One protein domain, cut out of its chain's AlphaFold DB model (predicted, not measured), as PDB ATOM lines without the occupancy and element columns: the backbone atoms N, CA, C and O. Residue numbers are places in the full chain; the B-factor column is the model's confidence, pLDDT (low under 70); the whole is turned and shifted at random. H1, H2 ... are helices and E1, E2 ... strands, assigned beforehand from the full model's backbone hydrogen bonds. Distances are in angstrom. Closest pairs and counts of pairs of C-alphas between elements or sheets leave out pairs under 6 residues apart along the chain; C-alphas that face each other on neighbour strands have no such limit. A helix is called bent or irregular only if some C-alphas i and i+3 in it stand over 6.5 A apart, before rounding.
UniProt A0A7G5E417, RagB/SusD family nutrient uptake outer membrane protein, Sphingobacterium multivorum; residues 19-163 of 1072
ATOM      1  N   ALA A  19      14.028   3.429 -24.338       42.41
ATOM      2  CA  ALA A  19      15.408   3.343 -24.827       42.41
ATOM      3  C   ALA A  19      15.420   3.502 -26.362       42.41
ATOM      4  O   ALA A  19      14.745   2.710 -27.022       42.41
ATOM      5  N   PRO A  20      16.111   4.496 -26.952       50.44
ATOM      6  CA  PRO A  20      15.918   4.772 -28.371       50.44
ATOM      7  C   PRO A  20      16.818   3.895 -29.257       50.44
ATOM      8  O   PRO A  20      17.845   3.369 -28.819       50.44
ATOM      9  N   PHE A  21      16.422   3.746 -30.523       51.44
ATOM     10  CA  PHE A  21      17.050   2.881 -31.535       51.44
ATOM     11  C   PHE A  21      18.517   3.212 -31.879       51.44
ATOM     12  O   PHE A  21      19.163   2.432 -32.567       51.44
ATOM     13  N   TRP A  22      19.092   4.306 -31.365       49.66
ATOM     14  CA  TRP A  22      20.487   4.709 -31.623       49.66
ATOM     15  C   TRP A  22      21.553   3.795 -30.999       49.66
ATOM     16  O   TRP A  22      22.735   3.948 -31.286       49.66
ATOM     17  N   LYS A  23      21.172   2.809 -30.173       52.56
ATOM     18  CA  LYS A  23      22.080   1.722 -29.748       52.56
ATOM     19  C   LYS A  23      22.234   0.615 -30.796       52.56
ATOM     20  O   LYS A  23      22.880  -0.399 -30.516       52.56
ATOM     21  N   TYR A  24      21.633   0.784 -31.970       64.62
ATOM     22  CA  TYR A  24      21.622  -0.199 -33.037       64.62
ATOM     23  C   TYR A  24      22.056   0.441 -34.361       64.62
ATOM     24  O   TYR A  24      21.616   1.533 -34.710       64.62
ATOM     25  N   ASN A  25      22.908  -0.255 -35.108       72.44
ATOM     26  CA  ASN A  25      23.283   0.114 -36.465       72.44
ATOM     27  C   ASN A  25      22.279  -0.486 -37.445       72.44
ATOM     28  O   ASN A  25      21.920  -1.658 -37.329       72.44
ATOM     29  N   PHE A  26      21.849   0.309 -38.421       77.06
ATOM     30  CA  PHE A  26      21.017  -0.181 -39.510       77.06
ATOM     31  C   PHE A  26      21.779  -1.240 -40.319       77.06
ATOM     32  O   PHE A  26      22.856  -0.971 -40.856       77.06
ATOM     33  N   ASP A  27      21.219  -2.443 -40.394       79.12
ATOM     34  CA  ASP A  27      21.725  -3.547 -41.193       79.12
ATOM     35  C   ASP A  27      21.206  -3.417 -42.625       79.12
ATOM     36  O   ASP A  27      20.180  -3.985 -43.018       79.12
ATOM     37  N   SER A  28      21.933  -2.626 -43.411       77.62
ATOM     38  CA  SER A  28      21.618  -2.407 -44.819       77.62
ATOM     39  C   SER A  28      21.648  -3.701 -45.632       77.62
ATOM     40  O   SER A  28      20.885  -3.828 -46.588       77.62
ATOM     41  N   PHE A  29      22.477  -4.677 -45.248       77.50
ATOM     42  CA  PHE A  29      22.582  -5.947 -45.954       77.50
ATOM     43  C   PHE A  29      21.317  -6.786 -45.762       77.50
ATOM     44  O   PHE A  29      20.718  -7.227 -46.744       77.50
ATOM     45  N   SER A  30      20.863  -6.938 -44.516       77.81
ATOM     46  CA  SER A  30      19.609  -7.640 -44.217       77.81
ATOM     47  C   SER A  30      18.399  -6.941 -44.848       77.81
ATOM     48  O   SER A  30      17.550  -7.608 -45.436       77.81
ATOM     49  N   TYR A  31      18.354  -5.600 -44.829       80.69
ATOM     50  CA  TYR A  31      17.279  -4.832 -45.475       80.69
ATOM     51  C   TYR A  31      17.203  -5.056 -46.990       80.69
ATOM     52  O   TYR A  31      16.118  -5.211 -47.549       80.69
ATOM     53  N   LEU A  32      18.355  -5.103 -47.662       80.00
ATOM     54  CA  LEU A  32      18.425  -5.349 -49.102       80.00
ATOM     55  C   LEU A  32      18.114  -6.808 -49.460       80.00
ATOM     56  O   LEU A  32      17.484  -7.056 -50.488       80.00
ATOM     57  N   LYS A  33      18.506  -7.769 -48.615       79.94
ATOM     58  CA  LYS A  33      18.262  -9.204 -48.835       79.94
ATOM     59  C   LYS A  33      16.771  -9.569 -48.829       79.94
ATOM     60  O   LYS A  33      16.379 -10.524 -49.499       79.94
ATOM     61  N   ASP A  34      15.938  -8.796 -48.137       79.81
ATOM     62  CA  ASP A  34      14.484  -8.997 -48.095       79.81
ATOM     63  C   ASP A  34      13.767  -8.624 -49.409       79.81
ATOM     64  O   ASP A  34      12.596  -8.977 -49.621       79.81
ATOM     65  N   PHE A  35      14.451  -7.952 -50.341       81.88
ATOM     66  CA  PHE A  35      13.905  -7.666 -51.664       81.88
ATOM     67  C   PHE A  35      13.715  -8.951 -52.483       81.88
ATOM     68  O   PHE A  35      14.639  -9.737 -52.691       81.88
ATOM     69  N   LYS A  36      12.499  -9.160 -53.003       79.69
ATOM     70  CA  LYS A  36      12.140 -10.359 -53.774       79.69
ATOM     71  C   LYS A  36      11.479  -9.969 -55.091       79.69
ATOM     72  O   LYS A  36      10.301  -9.617 -55.136       79.69
ATOM     73  N   ILE A  37      12.210 -10.148 -56.193       76.94
ATOM     74  CA  ILE A  37      11.741  -9.874 -57.565       76.94
ATOM     75  C   ILE A  37      10.441 -10.624 -57.905       76.94
ATOM     76  O   ILE A  37       9.596 -10.106 -58.635       76.94
ATOM     77  N   SER A  38      10.248 -11.838 -57.376       74.50
ATOM     78  CA  SER A  38       9.039 -12.634 -57.631       74.50
ATOM     79  C   SER A  38       7.752 -11.975 -57.117       74.50
ATOM     80  O   SER A  38       6.698 -12.176 -57.719       74.50
ATOM     81  N   LEU A  39       7.827 -11.178 -56.046       73.06
ATOM     82  CA  LEU A  39       6.686 -10.436 -55.504       73.06
ATOM     83  C   LEU A  39       6.377  -9.202 -56.361       73.06
ATOM     84  O   LEU A  39       5.222  -8.994 -56.723       73.06
ATOM     85  N   LEU A  40       7.405  -8.460 -56.788       78.62
ATOM     86  CA  LEU A  40       7.271  -7.284 -57.660       78.62
ATOM     87  C   LEU A  40       6.521  -7.601 -58.967       78.62
ATOM     88  O   LEU A  40       5.625  -6.858 -59.370       78.62
ATOM     89  N   LYS A  41       6.854  -8.727 -59.616       79.62
ATOM     90  CA  LYS A  41       6.238  -9.136 -60.892       79.62
ATOM     91  C   LYS A  41       4.712  -9.215 -60.806       79.62
ATOM     92  O   LYS A  41       4.035  -8.782 -61.733       79.62
ATOM     93  N   LYS A  42       4.165  -9.721 -59.695       79.25
ATOM     94  CA  LYS A  42       2.709  -9.844 -59.510       79.25
ATOM     95  C   LYS A  42       2.019  -8.477 -59.479       79.25
ATOM     96  O   LYS A  42       0.977  -8.310 -60.105       79.25
ATOM     97  N   HIS A  43       2.616  -7.499 -58.801       81.62
ATOM     98  CA  HIS A  43       2.039  -6.159 -58.664       81.62
ATOM     99  C   HIS A  43       2.146  -5.329 -59.950       81.62
ATOM    100  O   HIS A  43       1.228  -4.575 -60.258       81.62
ATOM    101  N   LEU A  44       3.205  -5.513 -60.744       82.06
ATOM    102  CA  LEU A  44       3.329  -4.877 -62.063       82.06
ATOM    103  C   LEU A  44       2.322  -5.429 -63.082       82.06
ATOM    104  O   LEU A  44       1.752  -4.660 -63.851       82.06
ATOM    105  N   ILE A  45       2.060  -6.741 -63.066       84.38
ATOM    106  CA  ILE A  45       1.003  -7.346 -63.896       84.38
ATOM    107  C   ILE A  45      -0.363  -6.772 -63.506       84.38
ATOM    108  O   ILE A  45      -1.148  -6.404 -64.377       84.38
ATOM    109  N   PHE A  46      -0.630  -6.654 -62.203       83.06
ATOM    110  CA  PHE A  46      -1.861  -6.047 -61.703       83.06
ATOM    111  C   PHE A  46      -2.010  -4.583 -62.147       83.06
ATOM    112  O   PHE A  46      -3.064  -4.219 -62.657       83.06
ATOM    113  N   LEU A  47      -0.952  -3.770 -62.037       85.00
ATOM    114  CA  LEU A  47      -0.923  -2.399 -62.563       85.00
ATOM    115  C   LEU A  47      -1.281  -2.360 -64.056       85.00
ATOM    116  O   LEU A  47      -2.159  -1.597 -64.447       85.00
ATOM    117  N   GLY A  48      -0.643  -3.204 -64.873       84.50
ATOM    118  CA  GLY A  48      -0.907  -3.265 -66.312       84.50
ATOM    119  C   GLY A  48      -2.359  -3.629 -66.638       84.50
ATOM    120  O   GLY A  48      -2.976  -2.980 -67.478       84.50
ATOM    121  N   LEU A  49      -2.930  -4.612 -65.932       84.62
ATOM    122  CA  LEU A  49      -4.342  -4.981 -66.080       84.62
ATOM    123  C   LEU A  49      -5.271  -3.821 -65.714       84.62
ATOM    124  O   LEU A  49      -6.200  -3.519 -66.454       84.62
ATOM    125  N   VAL A  50      -5.014  -3.145 -64.596       82.62
ATOM    126  CA  VAL A  50      -5.858  -2.037 -64.142       82.62
ATOM    127  C   VAL A  50      -5.799  -0.844 -65.100       82.62
ATOM    128  O   VAL A  50      -6.829  -0.226 -65.348       82.62
ATOM    129  N   MET A  51      -4.633  -0.548 -65.681       81.38
ATOM    130  CA  MET A  51      -4.503   0.512 -66.687       81.38
ATOM    131  C   MET A  51      -5.206   0.157 -68.003       81.38
ATOM    132  O   MET A  51      -5.816   1.029 -68.606       81.38
ATOM    133  N   LEU A  52      -5.173  -1.109 -68.432       84.88
ATOM    134  CA  LEU A  52      -5.875  -1.557 -69.645       84.88
ATOM    135  C   LEU A  52      -7.400  -1.434 -69.535       84.88
ATOM    136  O   LEU A  52      -8.068  -1.184 -70.533       84.88
ATOM    137  N   PHE A  53      -7.947  -1.618 -68.334       82.50
ATOM    138  CA  PHE A  53      -9.385  -1.548 -68.074       82.50
ATOM    139  C   PHE A  53      -9.792  -0.278 -67.315       82.50
ATOM    140  O   PHE A  53     -10.875  -0.251 -66.729       82.50
ATOM    141  N   SER A  54      -8.957   0.767 -67.299       81.00
ATOM    142  CA  SER A  54      -9.188   1.955 -66.466       81.00
ATOM    143  C   SER A  54     -10.516   2.635 -66.769       81.00
ATOM    144  O   SER A  54     -11.235   2.975 -65.831       81.00
ATOM    145  N   ASP A  55     -10.862   2.768 -68.049       79.06
ATOM    146  CA  ASP A  55     -12.092   3.428 -68.499       79.06
ATOM    147  C   ASP A  55     -13.321   2.608 -68.099       79.06
ATOM    148  O   ASP A  55     -14.275   3.126 -67.526       79.06
ATOM    149  N   TYR A  56     -13.261   1.284 -68.284       82.06
ATOM    150  CA  TYR A  56     -14.336   0.378 -67.877       82.06
ATOM    151  C   TYR A  56     -14.548   0.381 -66.356       82.06
ATOM    152  O   TYR A  56     -15.685   0.443 -65.878       82.06
ATOM    153  N   LEU A  57     -13.458   0.310 -65.584       78.88
ATOM    154  CA  LEU A  57     -13.499   0.361 -64.122       78.88
ATOM    155  C   LEU A  57     -14.053   1.707 -63.636       78.88
ATOM    156  O   LEU A  57     -14.869   1.733 -62.711       78.88
ATOM    157  N   ALA A  58     -13.639   2.808 -64.267       75.06
ATOM    158  CA  ALA A  58     -14.120   4.149 -63.970       75.06
ATOM    159  C   ALA A  58     -15.624   4.291 -64.247       75.06
ATOM    160  O   ALA A  58     -16.377   4.680 -63.354       75.06
ATOM    161  N   ASP A  59     -16.071   3.917 -65.443       74.75
ATOM    162  CA  ASP A  59     -17.427   4.194 -65.925       74.75
ATOM    163  C   ASP A  59     -18.484   3.282 -65.303       74.75
ATOM    164  O   ASP A  59     -19.568   3.741 -64.940       74.75
ATOM    165  N   ASN A  60     -18.172   1.995 -65.137       75.44
ATOM    166  CA  ASN A  60     -19.174   1.001 -64.747       75.44
ATOM    167  C   ASN A  60     -19.133   0.629 -63.266       75.44
ATOM    168  O   ASN A  60     -20.168   0.280 -62.695       75.44
ATOM    169  N   ILE A  61     -17.965   0.695 -62.626       77.56
ATOM    170  CA  ILE A  61     -17.821   0.304 -61.218       77.56
ATOM    171  C   ILE A  61     -17.757   1.550 -60.338       77.56
ATOM    172  O   ILE A  61     -18.607   1.743 -59.468       77.56
ATOM    173  N   LEU A  62     -16.780   2.423 -60.583       73.19
ATOM    174  CA  LEU A  62     -16.507   3.570 -59.721       73.19
ATOM    175  C   LEU A  62     -17.565   4.663 -59.832       73.19
ATOM    176  O   LEU A  62     -18.040   5.120 -58.799       73.19
ATOM    177  N   CYS A  63     -18.005   5.045 -61.032       70.62
ATOM    178  CA  CYS A  63     -19.075   6.033 -61.203       70.62
ATOM    179  C   CYS A  63     -20.382   5.601 -60.521       70.62
ATOM    180  O   CYS A  63     -21.045   6.419 -59.881       70.62
ATOM    181  N   ASN A  64     -20.745   4.318 -60.608       73.31
ATOM    182  CA  ASN A  64     -21.932   3.779 -59.941       73.31
ATOM    183  C   ASN A  64     -21.774   3.768 -58.417       73.31
ATOM    184  O   ASN A  64     -22.693   4.162 -57.700       73.31
ATOM    185  N   PHE A  65     -20.594   3.387 -57.923       70.12
ATOM    186  CA  PHE A  65     -20.280   3.446 -56.500       70.12
ATOM    187  C   PHE A  65     -20.288   4.884 -55.964       70.12
ATOM    188  O   PHE A  65     -20.890   5.148 -54.929       70.12
ATOM    189  N   ILE A  66     -19.685   5.833 -56.682       67.88
ATOM    190  CA  ILE A  66     -19.648   7.248 -56.299       67.88
ATOM    191  C   ILE A  66     -21.059   7.834 -56.290       67.88
ATOM    192  O   ILE A  66     -21.406   8.489 -55.317       67.88
ATOM    193  N   LYS A  67     -21.897   7.553 -57.299       68.31
ATOM    194  CA  LYS A  67     -23.312   7.977 -57.312       68.31
ATOM    195  C   LYS A  67     -24.105   7.385 -56.149       68.31
ATOM    196  O   LYS A  67     -24.924   8.067 -55.539       68.31
ATOM    197  N   PHE A  68     -23.864   6.115 -55.824       72.12
ATOM    198  CA  PHE A  68     -24.477   5.467 -54.668       72.12
ATOM    199  C   PHE A  68     -24.048   6.139 -53.357       72.12
ATOM    200  O   PHE A  68     -24.889   6.451 -52.517       72.12
ATOM    201  N   VAL A  69     -22.751   6.404 -53.190       64.25
ATOM    202  CA  VAL A  69     -22.201   7.068 -52.004       64.25
ATOM    203  C   VAL A  69     -22.694   8.510 -51.899       64.25
ATOM    204  O   VAL A  69     -23.144   8.903 -50.829       64.25
ATOM    205  N   SER A  70     -22.675   9.283 -52.986       63.22
ATOM    206  CA  SER A  70     -23.113  10.682 -52.990       63.22
ATOM    207  C   SER A  70     -24.597  10.832 -52.668       63.22
ATOM    208  O   SER A  70     -24.984  11.807 -52.034       63.22
ATOM    209  N   ASN A  71     -25.427   9.870 -53.081       66.62
ATOM    210  CA  ASN A  71     -26.863   9.901 -52.807       66.62
ATOM    211  C   ASN A  71     -27.211   9.451 -51.380       66.62
ATOM    212  O   ASN A  71     -28.238   9.869 -50.854       66.62
ATOM    213  N   ASN A  72     -26.376   8.615 -50.756       62.47
ATOM    214  CA  ASN A  72     -26.665   8.009 -49.450       62.47
ATOM    215  C   ASN A  72     -25.873   8.618 -48.283       62.47
ATOM    216  O   ASN A  72     -26.282   8.481 -47.132       62.47
ATOM    217  N   ILE A  73     -24.743   9.277 -48.546       62.47
ATOM    218  CA  ILE A  73     -23.891   9.887 -47.524       62.47
ATOM    219  C   ILE A  73     -23.968  11.399 -47.684       62.47
ATOM    220  O   ILE A  73     -23.403  11.971 -48.613       62.47
ATOM    221  N   ASN A  74     -24.650  12.060 -46.747       59.44
ATOM    222  CA  ASN A  74     -24.702  13.515 -46.719       59.44
ATOM    223  C   ASN A  74     -23.286  14.044 -46.421       59.44
ATOM    224  O   ASN A  74     -22.767  13.855 -45.318       59.44
ATOM    225  N   THR A  75     -22.632  14.663 -47.410       60.72
ATOM    226  CA  THR A  75     -21.234  15.137 -47.361       60.72
ATOM    227  C   THR A  75     -21.077  16.406 -46.515       60.72
ATOM    228  O   THR A  75     -20.485  17.401 -46.937       60.72
ATOM    229  N   GLY A  76     -21.650  16.398 -45.315       63.78
ATOM    230  CA  GLY A  76     -21.548  17.484 -44.355       63.78
ATOM    231  C   GLY A  76     -20.140  17.621 -43.772       63.78
ATOM    232  O   GLY A  76     -19.283  16.742 -43.892       63.78
ATOM    233  N   ILE A  77     -19.917  18.735 -43.075       66.44
ATOM    234  CA  ILE A  77     -18.657  19.066 -42.386       66.44
ATOM    235  C   ILE A  77     -18.206  17.939 -41.433       66.44
ATOM    236  O   ILE A  77     -17.011  17.691 -41.300       66.44
ATOM    237  N   SER A  78     -19.140  17.201 -40.826       68.62
ATOM    238  CA  SER A  78     -18.860  16.095 -39.898       68.62
ATOM    239  C   SER A  78     -18.063  14.941 -40.522       68.62
ATOM    240  O   SER A  78     -17.135  14.438 -39.892       68.62
ATOM    241  N   VAL A  79     -18.361  14.549 -41.764       71.12
ATOM    242  CA  VAL A  79     -17.633  13.471 -42.460       71.12
ATOM    243  C   VAL A  79     -16.214  13.926 -42.807       71.12
ATOM    244  O   VAL A  79     -15.256  13.182 -42.595       71.12
ATOM    245  N   LYS A  80     -16.055  15.181 -43.250       71.00
ATOM    246  CA  LYS A  80     -14.734  15.783 -43.509       71.00
ATOM    247  C   LYS A  80     -13.885  15.823 -42.233       71.00
ATOM    248  O   LYS A  80     -12.712  15.454 -42.267       71.00
ATOM    249  N   ILE A  81     -14.487  16.207 -41.101       73.94
ATOM    250  CA  ILE A  81     -13.830  16.201 -39.786       73.94
ATOM    251  C   ILE A  81     -13.429  14.779 -39.385       73.94
ATOM    252  O   ILE A  81     -12.310  14.589 -38.925       73.94
ATOM    253  N   PHE A  82     -14.273  13.767 -39.586       79.31
ATOM    254  CA  PHE A  82     -13.922  12.389 -39.228       79.31
ATOM    255  C   PHE A  82     -12.661  11.899 -39.959       79.31
ATOM    256  O   PHE A  82     -11.728  11.403 -39.325       79.31
ATOM    257  N   PHE A  83     -12.583  12.086 -41.278       77.00
ATOM    258  CA  PHE A  83     -11.419  11.635 -42.044       77.00
ATOM    259  C   PHE A  83     -10.153  12.450 -41.737       77.00
ATOM    260  O   PHE A  83      -9.109  11.851 -41.487       77.00
ATOM    261  N   LEU A  84     -10.244  13.789 -41.682       75.44
ATOM    262  CA  LEU A  84      -9.081  14.665 -41.461       75.44
ATOM    263  C   LEU A  84      -8.617  14.745 -40.007       75.44
ATOM    264  O   LEU A  84      -7.416  14.792 -39.748       75.44
ATOM    265  N   ALA A  85      -9.552  14.829 -39.062       76.75
ATOM    266  CA  ALA A  85      -9.244  15.102 -37.661       76.75
ATOM    267  C   ALA A  85      -9.148  13.831 -36.809       76.75
ATOM    268  O   ALA A  85      -8.549  13.882 -35.739       76.75
ATOM    269  N   ILE A  86      -9.701  12.697 -37.264       81.50
ATOM    270  CA  ILE A  86      -9.722  11.451 -36.479       81.50
ATOM    271  C   ILE A  86      -8.961  10.330 -37.188       81.50
ATOM    272  O   ILE A  86      -7.977   9.830 -36.642       81.50
ATOM    273  N   LEU A  87      -9.361   9.946 -38.405       82.44
ATOM    274  CA  LEU A  87      -8.792   8.768 -39.066       82.44
ATOM    275  C   LEU A  87      -7.347   8.992 -39.527       82.44
ATOM    276  O   LEU A  87      -6.464   8.217 -39.155       82.44
ATOM    277  N   SER A  88      -7.071  10.046 -40.307       81.88
ATOM    278  CA  SER A  88      -5.711  10.291 -40.796       81.88
ATOM    279  C   SER A  88      -4.700  10.538 -39.669       81.88
ATOM    280  O   SER A  88      -3.620   9.944 -39.732       81.88
ATOM    281  N   PRO A  89      -5.007  11.305 -38.598       83.88
ATOM    282  CA  PRO A  89      -4.087  11.459 -37.479       83.88
ATOM    283  C   PRO A  89      -3.886  10.150 -36.714       83.88
ATOM    284  O   PRO A  89      -2.752   9.845 -36.363       83.88
ATOM    285  N   ALA A  90      -4.926   9.329 -36.514       84.56
ATOM    286  CA  ALA A  90      -4.779   8.031 -35.851       84.56
ATOM    287  C   ALA A  90      -3.852   7.080 -36.631       84.56
ATOM    288  O   ALA A  90      -2.973   6.446 -36.041       84.56
ATOM    289  N   LEU A  91      -3.989   7.024 -37.962       85.44
ATOM    290  CA  LEU A  91      -3.122   6.216 -38.825       85.44
ATOM    291  C   LEU A  91      -1.682   6.746 -38.852       85.44
ATOM    292  O   LEU A  91      -0.735   5.959 -38.785       85.44
ATOM    293  N   LEU A  92      -1.496   8.069 -38.890       83.69
ATOM    294  CA  LEU A  92      -0.171   8.687 -38.810       83.69
ATOM    295  C   LEU A  92       0.492   8.434 -37.453       83.69
ATOM    296  O   LEU A  92       1.676   8.106 -37.414       83.69
ATOM    297  N   VAL A  93      -0.263   8.506 -36.354       85.94
ATOM    298  CA  VAL A  93       0.219   8.156 -35.010       85.94
ATOM    299  C   VAL A  93       0.615   6.683 -34.946       85.94
ATOM    300  O   VAL A  93       1.659   6.370 -34.376       85.94
ATOM    301  N   TYR A  94      -0.145   5.771 -35.559       85.00
ATOM    302  CA  TYR A  94       0.247   4.362 -35.651       85.00
ATOM    303  C   TYR A  94       1.567   4.180 -36.415       85.00
ATOM    304  O   TYR A  94       2.484   3.534 -35.906       85.00
ATOM    305  N   CYS A  95       1.701   4.788 -37.597       82.50
ATOM    306  CA  CYS A  95       2.921   4.693 -38.404       82.50
ATOM    307  C   CYS A  95       4.125   5.301 -37.671       82.50
ATOM    308  O   CYS A  95       5.203   4.710 -37.633       82.50
ATOM    309  N   PHE A  96       3.932   6.449 -37.020       83.62
ATOM    310  CA  PHE A  96       4.948   7.080 -36.184       83.62
ATOM    311  C   PHE A  96       5.324   6.195 -34.986       83.62
ATOM    312  O   PHE A  96       6.502   6.040 -34.667       83.62
ATOM    313  N   ASN A  97       4.353   5.531 -34.358       81.25
ATOM    314  CA  ASN A  97       4.608   4.567 -33.290       81.25
ATOM    315  C   ASN A  97       5.411   3.350 -33.776       81.25
ATOM    316  O   ASN A  97       6.258   2.857 -33.038       81.25
ATOM    317  N   GLN A  98       5.190   2.869 -34.999       80.56
ATOM    318  CA  GLN A  98       5.989   1.782 -35.577       80.56
ATOM    319  C   GLN A  98       7.425   2.229 -35.881       80.56
ATOM    320  O   GLN A  98       8.372   1.541 -35.499       80.56
ATOM    321  N   LEU A  99       7.597   3.418 -36.464       80.38
ATOM    322  CA  LEU A  99       8.915   3.999 -36.744       80.38
ATOM    323  C   LEU A  99       9.709   4.292 -35.466       80.38
ATOM    324  O   LEU A  99      10.904   4.020 -35.405       80.38
ATOM    325  N   THR A 100       9.060   4.796 -34.414       74.81
ATOM    326  CA  THR A 100       9.711   5.020 -33.107       74.81
ATOM    327  C   THR A 100      10.071   3.713 -32.397       74.81
ATOM    328  O   THR A 100      11.021   3.684 -31.616       74.81
ATOM    329  N   LYS A 101       9.371   2.615 -32.705       71.25
ATOM    330  CA  LYS A 101       9.756   1.241 -32.339       71.25
ATOM    331  C   LYS A 101      10.784   0.624 -33.304       71.25
ATOM    332  O   LYS A 101      11.098  -0.552 -33.152       71.25
ATOM    333  N   GLY A 102      11.275   1.392 -34.282       73.50
ATOM    334  CA  GLY A 102      12.316   1.036 -35.248       73.50
ATOM    335  C   GLY A 102      11.934  -0.002 -36.300       73.50
ATOM    336  O   GLY A 102      12.806  -0.531 -36.990       73.50
ATOM    337  N   PHE A 103      10.635  -0.266 -36.459       81.88
ATOM    338  CA  PHE A 103      10.128  -1.014 -37.599       81.88
ATOM    339  C   PHE A 103      10.187  -0.143 -38.852       81.88
ATOM    340  O   PHE A 103       9.740   1.005 -38.843       81.88
ATOM    341  N   LEU A 104      10.692  -0.707 -39.945       83.44
ATOM    342  CA  LEU A 104      10.700  -0.078 -41.260       83.44
ATOM    343  C   LEU A 104       9.809  -0.878 -42.215       83.44
ATOM    344  O   LEU A 104       9.792  -2.112 -42.142       83.44
ATOM    345  N   PRO A 105       9.069  -0.213 -43.116       86.62
ATOM    346  CA  PRO A 105       8.348  -0.917 -44.160       86.62
ATOM    347  C   PRO A 105       9.360  -1.628 -45.066       86.62
ATOM    348  O   PRO A 105      10.395  -1.064 -45.415       86.62
ATOM    349  N   THR A 106       9.079  -2.877 -45.432       86.44
ATOM    350  CA  THR A 106       9.958  -3.656 -46.318       86.44
ATOM    351  C   THR A 106      10.087  -2.970 -47.684       86.44
ATOM    352  O   THR A 106       9.147  -2.321 -48.152       86.44
ATOM    353  N   ILE A 107      11.213  -3.168 -48.381       84.69
ATOM    354  CA  ILE A 107      11.434  -2.600 -49.726       84.69
ATOM    355  C   ILE A 107      10.296  -2.984 -50.683       84.69
ATOM    356  O   ILE A 107       9.754  -2.125 -51.379       84.69
ATOM    357  N   ASN A 108       9.891  -4.261 -50.678       84.62
ATOM    358  CA  ASN A 108       8.781  -4.741 -51.506       84.62
ATOM    359  C   ASN A 108       7.487  -3.981 -51.181       84.62
ATOM    360  O   ASN A 108       6.758  -3.588 -52.089       84.62
ATOM    361  N   SER A 109       7.212  -3.736 -49.897       86.06
ATOM    362  CA  SER A 109       5.996  -3.042 -49.497       86.06
ATOM    363  C   SER A 109       6.001  -1.564 -49.867       86.06
ATOM    364  O   SER A 109       4.953  -1.067 -50.256       86.06
ATOM    365  N   ILE A 110       7.139  -0.869 -49.793       86.19
ATOM    366  CA  ILE A 110       7.244   0.531 -50.238       86.19
ATOM    367  C   ILE A 110       6.923   0.625 -51.728       86.19
ATOM    368  O   ILE A 110       6.098   1.442 -52.135       86.19
ATOM    369  N   ILE A 111       7.534  -0.244 -52.539       84.88
ATOM    370  CA  ILE A 111       7.309  -0.258 -53.986       84.88
ATOM    371  C   ILE A 111       5.836  -0.566 -54.288       84.88
ATOM    372  O   ILE A 111       5.200   0.158 -55.053       84.88
ATOM    373  N   ASN A 112       5.253  -1.565 -53.625       84.38
ATOM    374  CA  ASN A 112       3.836  -1.887 -53.780       84.38
ATOM    375  C   ASN A 112       2.932  -0.704 -53.413       84.38
ATOM    376  O   ASN A 112       2.021  -0.373 -54.169       84.38
ATOM    377  N   SER A 113       3.215  -0.022 -52.302       85.56
ATOM    378  CA  SER A 113       2.477   1.169 -51.883       85.56
ATOM    379  C   SER A 113       2.557   2.292 -52.919       85.56
ATOM    380  O   SER A 113       1.552   2.945 -53.184       85.56
ATOM    381  N   THR A 114       3.717   2.497 -53.557       85.44
ATOM    382  CA  THR A 114       3.845   3.487 -54.642       85.44
ATOM    383  C   THR A 114       3.044   3.105 -55.884       85.44
ATOM    384  O   THR A 114       2.381   3.966 -56.459       85.44
ATOM    385  N   ILE A 115       3.032   1.818 -56.256       85.69
ATOM    386  CA  ILE A 115       2.236   1.307 -57.381       85.69
ATOM    387  C   ILE A 115       0.743   1.530 -57.113       85.69
ATOM    388  O   ILE A 115       0.043   2.059 -57.972       85.69
ATOM    389  N   TYR A 116       0.251   1.188 -55.920       85.44
ATOM    390  CA  TYR A 116      -1.163   1.358 -55.577       85.44
ATOM    391  C   TYR A 116      -1.593   2.824 -55.490       85.44
ATOM    392  O   TYR A 116      -2.673   3.167 -55.971       85.44
ATOM    393  N   SER A 117      -0.743   3.704 -54.956       83.62
ATOM    394  CA  SER A 117      -0.999   5.149 -54.968       83.62
ATOM    395  C   SER A 117      -1.055   5.707 -56.392       83.62
ATOM    396  O   SER A 117      -1.911   6.536 -56.689       83.62
ATOM    397  N   PHE A 118      -0.186   5.232 -57.291       84.25
ATOM    398  CA  PHE A 118      -0.216   5.628 -58.698       84.25
ATOM    399  C   PHE A 118      -1.484   5.139 -59.405       84.25
ATOM    400  O   PHE A 118      -2.125   5.927 -60.092       84.25
ATOM    401  N   ILE A 119      -1.887   3.881 -59.186       82.69
ATOM    402  CA  ILE A 119      -3.150   3.332 -59.708       82.69
ATOM    403  C   ILE A 119      -4.331   4.196 -59.269       82.69
ATOM    404  O   ILE A 119      -5.155   4.577 -60.095       82.69
ATOM    405  N   TYR A 120      -4.394   4.522 -57.978       81.88
ATOM    406  CA  TYR A 120      -5.448   5.364 -57.425       81.88
ATOM    407  C   TYR A 120      -5.476   6.743 -58.089       81.88
ATOM    408  O   TYR A 120      -6.510   7.149 -58.613       81.88
ATOM    409  N   LEU A 121      -4.337   7.440 -58.148       78.19
ATOM    410  CA  LEU A 121      -4.273   8.760 -58.776       78.19
ATOM    411  C   LEU A 121      -4.614   8.708 -60.268       78.19
ATOM    412  O   LEU A 121      -5.330   9.584 -60.739       78.19
ATOM    413  N   PHE A 122      -4.150   7.694 -60.999       79.94
ATOM    414  CA  PHE A 122      -4.457   7.519 -62.417       79.94
ATOM    415  C   PHE A 122      -5.965   7.355 -62.623       79.94
ATOM    416  O   PHE A 122      -6.600   8.192 -63.258       79.94
ATOM    417  N   ILE A 123      -6.576   6.357 -61.984       75.44
ATOM    418  CA  ILE A 123      -8.009   6.093 -62.153       75.44
ATOM    419  C   ILE A 123      -8.858   7.321 -61.796       75.44
ATOM    420  O   ILE A 123      -9.786   7.643 -62.534       75.44
ATOM    421  N   PHE A 124      -8.552   8.007 -60.690       72.25
ATOM    422  CA  PHE A 124      -9.387   9.103 -60.190       72.25
ATOM    423  C   PHE A 124      -9.085  10.477 -60.810       72.25
ATOM    424  O   PHE A 124      -9.967  11.331 -60.795       72.25
ATOM    425  N   ARG A 125      -7.873  10.731 -61.331       70.00
ATOM    426  CA  ARG A 125      -7.482  12.061 -61.854       70.00
ATOM    427  C   ARG A 125      -7.354  12.131 -63.372       70.00
ATOM    428  O   ARG A 125      -7.541  13.219 -63.912       70.00
ATOM    429  N   SER A 126      -7.017  11.039 -64.066       68.44
ATOM    430  CA  SER A 126      -6.832  11.078 -65.527       68.44
ATOM    431  C   SER A 126      -8.072  10.683 -66.324       68.44
ATOM    432  O   SER A 126      -8.187  11.097 -67.475       68.44
ATOM    433  N   ASN A 127      -9.014   9.935 -65.742       68.12
ATOM    434  CA  ASN A 127     -10.229   9.529 -66.449       68.12
ATOM    435  C   ASN A 127     -11.246  10.673 -66.534       68.12
ATOM    436  O   ASN A 127     -11.719  11.197 -65.523       68.12
ATOM    437  N   SER A 128     -11.616  11.040 -67.762       61.78
ATOM    438  CA  SER A 128     -12.511  12.166 -68.052       61.78
ATOM    439  C   SER A 128     -13.921  11.986 -67.484       61.78
ATOM    440  O   SER A 128     -14.546  12.970 -67.103       61.78
ATOM    441  N   SER A 129     -14.415  10.752 -67.386       62.56
ATOM    442  CA  SER A 129     -15.741  10.426 -66.848       62.56
ATOM    443  C   SER A 129     -15.871  10.680 -65.345       62.56
ATOM    444  O   SER A 129     -16.906  11.160 -64.882       62.56
ATOM    445  N   LEU A 130     -14.801  10.426 -64.591       60.31
ATOM    446  CA  LEU A 130     -14.711  10.717 -63.159       60.31
ATOM    447  C   LEU A 130     -14.380  12.193 -62.889       60.31
ATOM    448  O   LEU A 130     -14.766  12.719 -61.849       60.31
ATOM    449  N   ASN A 131     -13.754  12.881 -63.851       57.03
ATOM    450  CA  ASN A 131     -13.480  14.323 -63.808       57.03
ATOM    451  C   ASN A 131     -14.745  15.206 -63.915       57.03
ATOM    452  O   ASN A 131     -14.688  16.387 -63.577       57.03
ATOM    453  N   ILE A 132     -15.876  14.664 -64.393       49.75
ATOM    454  CA  ILE A 132     -17.147  15.402 -64.570       49.75
ATOM    455  C   ILE A 132     -17.927  15.541 -63.252       49.75
ATOM    456  O   ILE A 132     -18.750  16.445 -63.102       49.75
ATOM    457  N   VAL A 133     -17.640  14.706 -62.253       53.19
ATOM    458  CA  VAL A 133     -18.013  15.016 -60.871       53.19
ATOM    459  C   VAL A 133     -16.960  16.003 -60.396       53.19
ATOM    460  O   VAL A 133     -15.818  15.599 -60.227       53.19
ATOM    461  N   GLU A 134     -17.297  17.288 -60.239       51.03
ATOM    462  CA  GLU A 134     -16.362  18.300 -59.730       51.03
ATOM    463  C   GLU A 134     -15.777  17.838 -58.382       51.03
ATOM    464  O   GLU A 134     -16.309  18.135 -57.308       51.03
ATOM    465  N   PHE A 135     -14.655  17.120 -58.418       54.47
ATOM    466  CA  PHE A 135     -13.826  16.833 -57.261       54.47
ATOM    467  C   PHE A 135     -13.122  18.144 -56.911       54.47
ATOM    468  O   PHE A 135     -11.939  18.359 -57.182       54.47
ATOM    469  N   LYS A 136     -13.903  19.077 -56.351       56.09
ATOM    470  CA  LYS A 136     -13.423  20.340 -55.800       56.09
ATOM    471  C   LYS A 136     -12.288  20.042 -54.823       56.09
ATOM    472  O   LYS A 136     -12.263  18.986 -54.189       56.09
ATOM    473  N   ILE A 137     -11.385  21.011 -54.656       55.12
ATOM    474  CA  ILE A 137     -10.278  21.012 -53.673       55.12
ATOM    475  C   ILE A 137     -10.718  20.471 -52.297       55.12
ATOM    476  O   ILE A 137      -9.939  19.854 -51.577       55.12
ATOM    477  N   GLU A 138     -11.998  20.634 -51.973       55.56
ATOM    478  CA  GLU A 138     -12.665  20.087 -50.803       55.56
ATOM    479  C   GLU A 138     -12.505  18.578 -50.554       55.56
ATOM    480  O   GLU A 138     -12.693  18.204 -49.406       55.56
ATOM    481  N   TYR A 139     -12.160  17.728 -51.532       66.19
ATOM    482  CA  TYR A 139     -12.042  16.263 -51.364       66.19
ATOM    483  C   TYR A 139     -10.613  15.731 -51.169       66.19
ATOM    484  O   TYR A 139     -10.419  14.523 -51.038       66.19
ATOM    485  N   LEU A 140      -9.614  16.615 -51.065       67.69
ATOM    486  CA  LEU A 140      -8.205  16.252 -50.839       67.69
ATOM    487  C   LEU A 140      -7.993  15.360 -49.591       67.69
ATOM    488  O   LEU A 140      -7.016  14.621 -49.494       67.69
ATOM    489  N   TYR A 141      -8.923  15.394 -48.634       69.25
ATOM    490  CA  TYR A 141      -8.875  14.565 -47.431       69.25
ATOM    491  C   TYR A 141      -9.025  13.061 -47.680       69.25
ATOM    492  O   TYR A 141      -8.493  12.262 -46.902       69.25
ATOM    493  N   LEU A 142      -9.733  12.664 -48.741       72.06
ATOM    494  CA  LEU A 142      -9.876  11.258 -49.117       72.06
ATOM    495  C   LEU A 142      -8.560  10.721 -49.687       72.06
ATOM    496  O   LEU A 142      -8.145   9.628 -49.303       72.06
ATOM    497  N   ASP A 143      -7.853  11.532 -50.483       75.44
ATOM    498  CA  ASP A 143      -6.529  11.199 -51.024       75.44
ATOM    499  C   ASP A 143      -5.519  10.953 -49.886       75.44
ATOM    500  O   ASP A 143      -4.824   9.935 -49.862       75.44
ATOM    501  N   ILE A 144      -5.490  11.842 -48.883       76.31
ATOM    502  CA  ILE A 144      -4.615  11.708 -47.705       76.31
ATOM    503  C   ILE A 144      -4.978  10.458 -46.890       76.31
ATOM    504  O   ILE A 144      -4.095   9.701 -46.485       76.31
ATOM    505  N   SER A 145      -6.271  10.211 -46.672       77.50
ATOM    506  CA  SER A 145      -6.739   9.051 -45.904       77.50
ATOM    507  C   SER A 145      -6.403   7.728 -46.598       77.50
ATOM    508  O   SER A 145      -5.989   6.776 -45.936       77.50
ATOM    509  N   PHE A 146      -6.521   7.674 -47.927       81.94
ATOM    510  CA  PHE A 146      -6.188   6.496 -48.722       81.94
ATOM    511  C   PHE A 146      -4.685   6.187 -48.692       81.94
ATOM    512  O   PHE A 146      -4.294   5.046 -48.443       81.94
ATOM    513  N   ILE A 147      -3.830   7.206 -48.842       81.06
ATOM    514  CA  ILE A 147      -2.372   7.043 -48.728       81.06
ATOM    515  C   ILE A 147      -1.990   6.542 -47.326       81.06
ATOM    516  O   ILE A 147      -1.197   5.605 -47.200       81.06
ATOM    517  N   CYS A 148      -2.589   7.102 -46.269       79.88
ATOM    518  CA  CYS A 148      -2.371   6.633 -44.899       79.88
ATOM    519  C   CYS A 148      -2.800   5.170 -44.701       79.88
ATOM    520  O   CYS A 148      -2.103   4.427 -44.012       79.88
ATOM    521  N   LEU A 149      -3.902   4.732 -45.320       82.62
ATOM    522  CA  LEU A 149      -4.363   3.339 -45.264       82.62
ATOM    523  C   LEU A 149      -3.413   2.379 -45.988       82.62
ATOM    524  O   LEU A 149      -3.103   1.316 -45.454       82.62
ATOM    525  N   ILE A 150      -2.897   2.752 -47.163       84.69
ATOM    526  CA  ILE A 150      -1.897   1.941 -47.875       84.69
ATOM    527  C   ILE A 150      -0.652   1.743 -47.002       84.69
ATOM    528  O   ILE A 150      -0.138   0.630 -46.883       84.69
ATOM    529  N   ILE A 151      -0.161   2.816 -46.378       78.94
ATOM    530  CA  ILE A 151       1.008   2.748 -45.492       78.94
ATOM    531  C   ILE A 151       0.684   1.917 -44.242       78.94
ATOM    532  O   ILE A 151       1.515   1.121 -43.808       78.94
ATOM    533  N   PHE A 152      -0.527   2.026 -43.695       81.94
ATOM    534  CA  PHE A 152      -0.972   1.224 -42.556       81.94
ATOM    535  C   PHE A 152      -0.951  -0.286 -42.847       81.94
ATOM    536  O   PHE A 152      -0.435  -1.050 -42.034       81.94
ATOM    537  N   PHE A 153      -1.433  -0.711 -44.019       80.50
ATOM    538  CA  PHE A 153      -1.439  -2.120 -44.444       80.50
ATOM    539  C   PHE A 153      -0.109  -2.610 -45.044       80.50
ATOM    540  O   PHE A 153      -0.015  -3.762 -45.476       80.50
ATOM    541  N   SER A 154       0.925  -1.765 -45.082       84.25
ATOM    542  CA  SER A 154       2.254  -2.170 -45.543       84.25
ATOM    543  C   SER A 154       2.881  -3.223 -44.615       84.25
ATOM    544  O   SER A 154       2.534  -3.327 -43.439       84.25
ATOM    545  N   GLN A 155       3.794  -4.043 -45.136       84.38
ATOM    546  CA  GLN A 155       4.549  -5.002 -44.320       84.38
ATOM    547  C   GLN A 155       5.735  -4.305 -43.652       84.38
ATOM    548  O   GLN A 155       6.558  -3.710 -44.348       84.38
ATOM    549  N   TRP A 156       5.858  -4.444 -42.329       85.56
ATOM    550  CA  TRP A 156       6.899  -3.820 -41.506       85.56
ATOM    551  C   TRP A 156       7.807  -4.871 -40.858       85.56
ATOM    552  O   TRP A 156       7.313  -5.879 -40.354       85.56
ATOM    553  N   SER A 157       9.116  -4.622 -40.807       84.44
ATOM    554  CA  SER A 157      10.094  -5.497 -40.142       84.44
ATOM    555  C   SER A 157      11.266  -4.716 -39.532       84.44
ATOM    556  O   SER A 157      11.399  -3.504 -39.715       84.44
ATOM    557  N   LEU A 158      12.075  -5.407 -38.722       83.44
ATOM    558  CA  LEU A 158      13.192  -4.850 -37.958       83.44
ATOM    559  C   LEU A 158      14.527  -5.140 -38.653       83.44
ATOM    560  O   LEU A 158      14.822  -6.293 -38.947       83.44
ATOM    561  N   TYR A 159      15.347  -4.104 -38.844       78.69
ATOM    562  CA  TYR A 159      16.625  -4.186 -39.574       78.69
ATOM    563  C   TYR A 159      17.769  -3.480 -38.850       78.69
ATOM    564  O   TYR A 159      18.623  -2.847 -39.464       78.69
ATOM    565  N   PHE A 160      17.763  -3.507 -37.525       74.06
ATOM    566  CA  PHE A 160      18.758  -2.811 -36.724       74.06
ATOM    567  C   PHE A 160      19.484  -3.807 -35.826       74.06
ATOM    568  O   PHE A 160      18.871  -4.470 -34.990       74.06
ATOM    569  N   ASN A 161      20.805  -3.881 -35.981       67.19
ATOM    570  CA  ASN A 161      21.682  -4.747 -35.202       67.19
ATOM    571  C   ASN A 161      22.276  -3.975 -34.034       67.19
ATOM    572  O   ASN A 161      22.727  -2.844 -34.192       67.19
ATOM    573  N   ARG A 162      22.320  -4.580 -32.848       62.00
ATOM    574  CA  ARG A 162      22.866  -3.923 -31.656       62.00
ATOM    575  C   ARG A 162      24.338  -3.569 -31.886       62.00
ATOM    576  O   ARG A 162      25.120  -4.425 -32.294       62.00
ATOM    577  N   VAL A 163      24.727  -2.327 -31.598       65.12
ATOM    578  CA  VAL A 163      26.137  -1.918 -31.637       65.12
ATOM    579  C   VAL A 163      26.898  -2.766 -30.618       65.12
ATOM    580  O   VAL A 163      26.511  -2.825 -29.445       65.12
TER     581      VAL A 163
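This is residues 19 to 163 of the 1072 residues of the protein "RagB/SusD family nutrient uptake outer membrane protein" of Sphingobacterium multivorum (UniProt A0A7G5E417). Four long helices lie side by side as a flat slab, in the row H2, H5, H7, H4, and H3 runs across one end from the end of H2 to the beginning of H4. At the other end E2 pairs with E3, and farther out E1 pairs with E4. The printed part has 145 residues with seven named helices and four named strands, in the order E1, H1, H2, H3, H4, E2, H5, H6, H7, E3, E4; both two-stranded sheets, E1 - E4 and E2 - E3, are antiparallel. The class is mostly helix; the whole is loose, with a radius of gyration of the C-alphas of 18.8 A, and flat, spanning 57 by 37 by 20 A.

E1, residues 24 to 26, begins at C-alpha 24 (21.622, -0.199, -33.037). H1 is residues 28 to 33, H2 residues 37 to 52, 22.9 A long, and H3 residues 54 to 72, 25.1 A, with a kink of 30 degrees near residue 62. H4, residues 77 to 100, was assigned as one helix by its hydrogen bonds but is bent, C-alphas 85 and 88 being 6.7 A apart; its arms H4a, 77 to 85, and H4b, 88 to 100, stand at 6 degrees. E2 is residues 103 to 105, H5 107 to 125, 26.8 A, and H6 128 to 131. H7, residues 137 to 152, 24.5 A, is irregular, with C-alphas 138 and 141 7.5 A apart. E3 is residues 156 to 158; E4, 160 to 162, ends at C-alpha 162 (22.866, -3.923, -31.656).

H5 is the hub. It touches H2 at a shallow tilt of 3 degrees, the same way, the closest C-alphas being those of His 43 and Asn 112, 6.7 A. It touches H7 at 23 degrees, a shallow tilt, opposite ways; Ser 113 and Ile 150 have the closest C-alphas, 6.0 A. H7 touches H4b, closest at the C-alphas of Ser 88 and Ser 145, 5.4 A. H3 touches H6, closest at the C-alphas of Asp 59 and Ser 129, 6.5 A. H1 and E4 are near each other, with 5 pairs of C-alphas within 10 A. N 25 and O 161 of E1 and E4, 2.8 A, and N 104 and O 157 of E2 and E3, 2.9 A, are within hydrogen-bond range. Every O i to N i+4 pair is within range in H1, H4a, H4b and H5, but 10 of 12 in H2, 12 of 15 in H3 and 9 of 12 in H7; H6 is too short for one.

The C-alphas farthest apart, of Asn 71 and Val 163, are 58.3 A apart. The printed part has no cut, and no link is long. Residues 68 to 79 stand free. Mean pLDDT of the printed part is 75.0; residues 19 to 24, 66 to 67, 69 to 78, 126 to 141 and 161 to 163 are under 70.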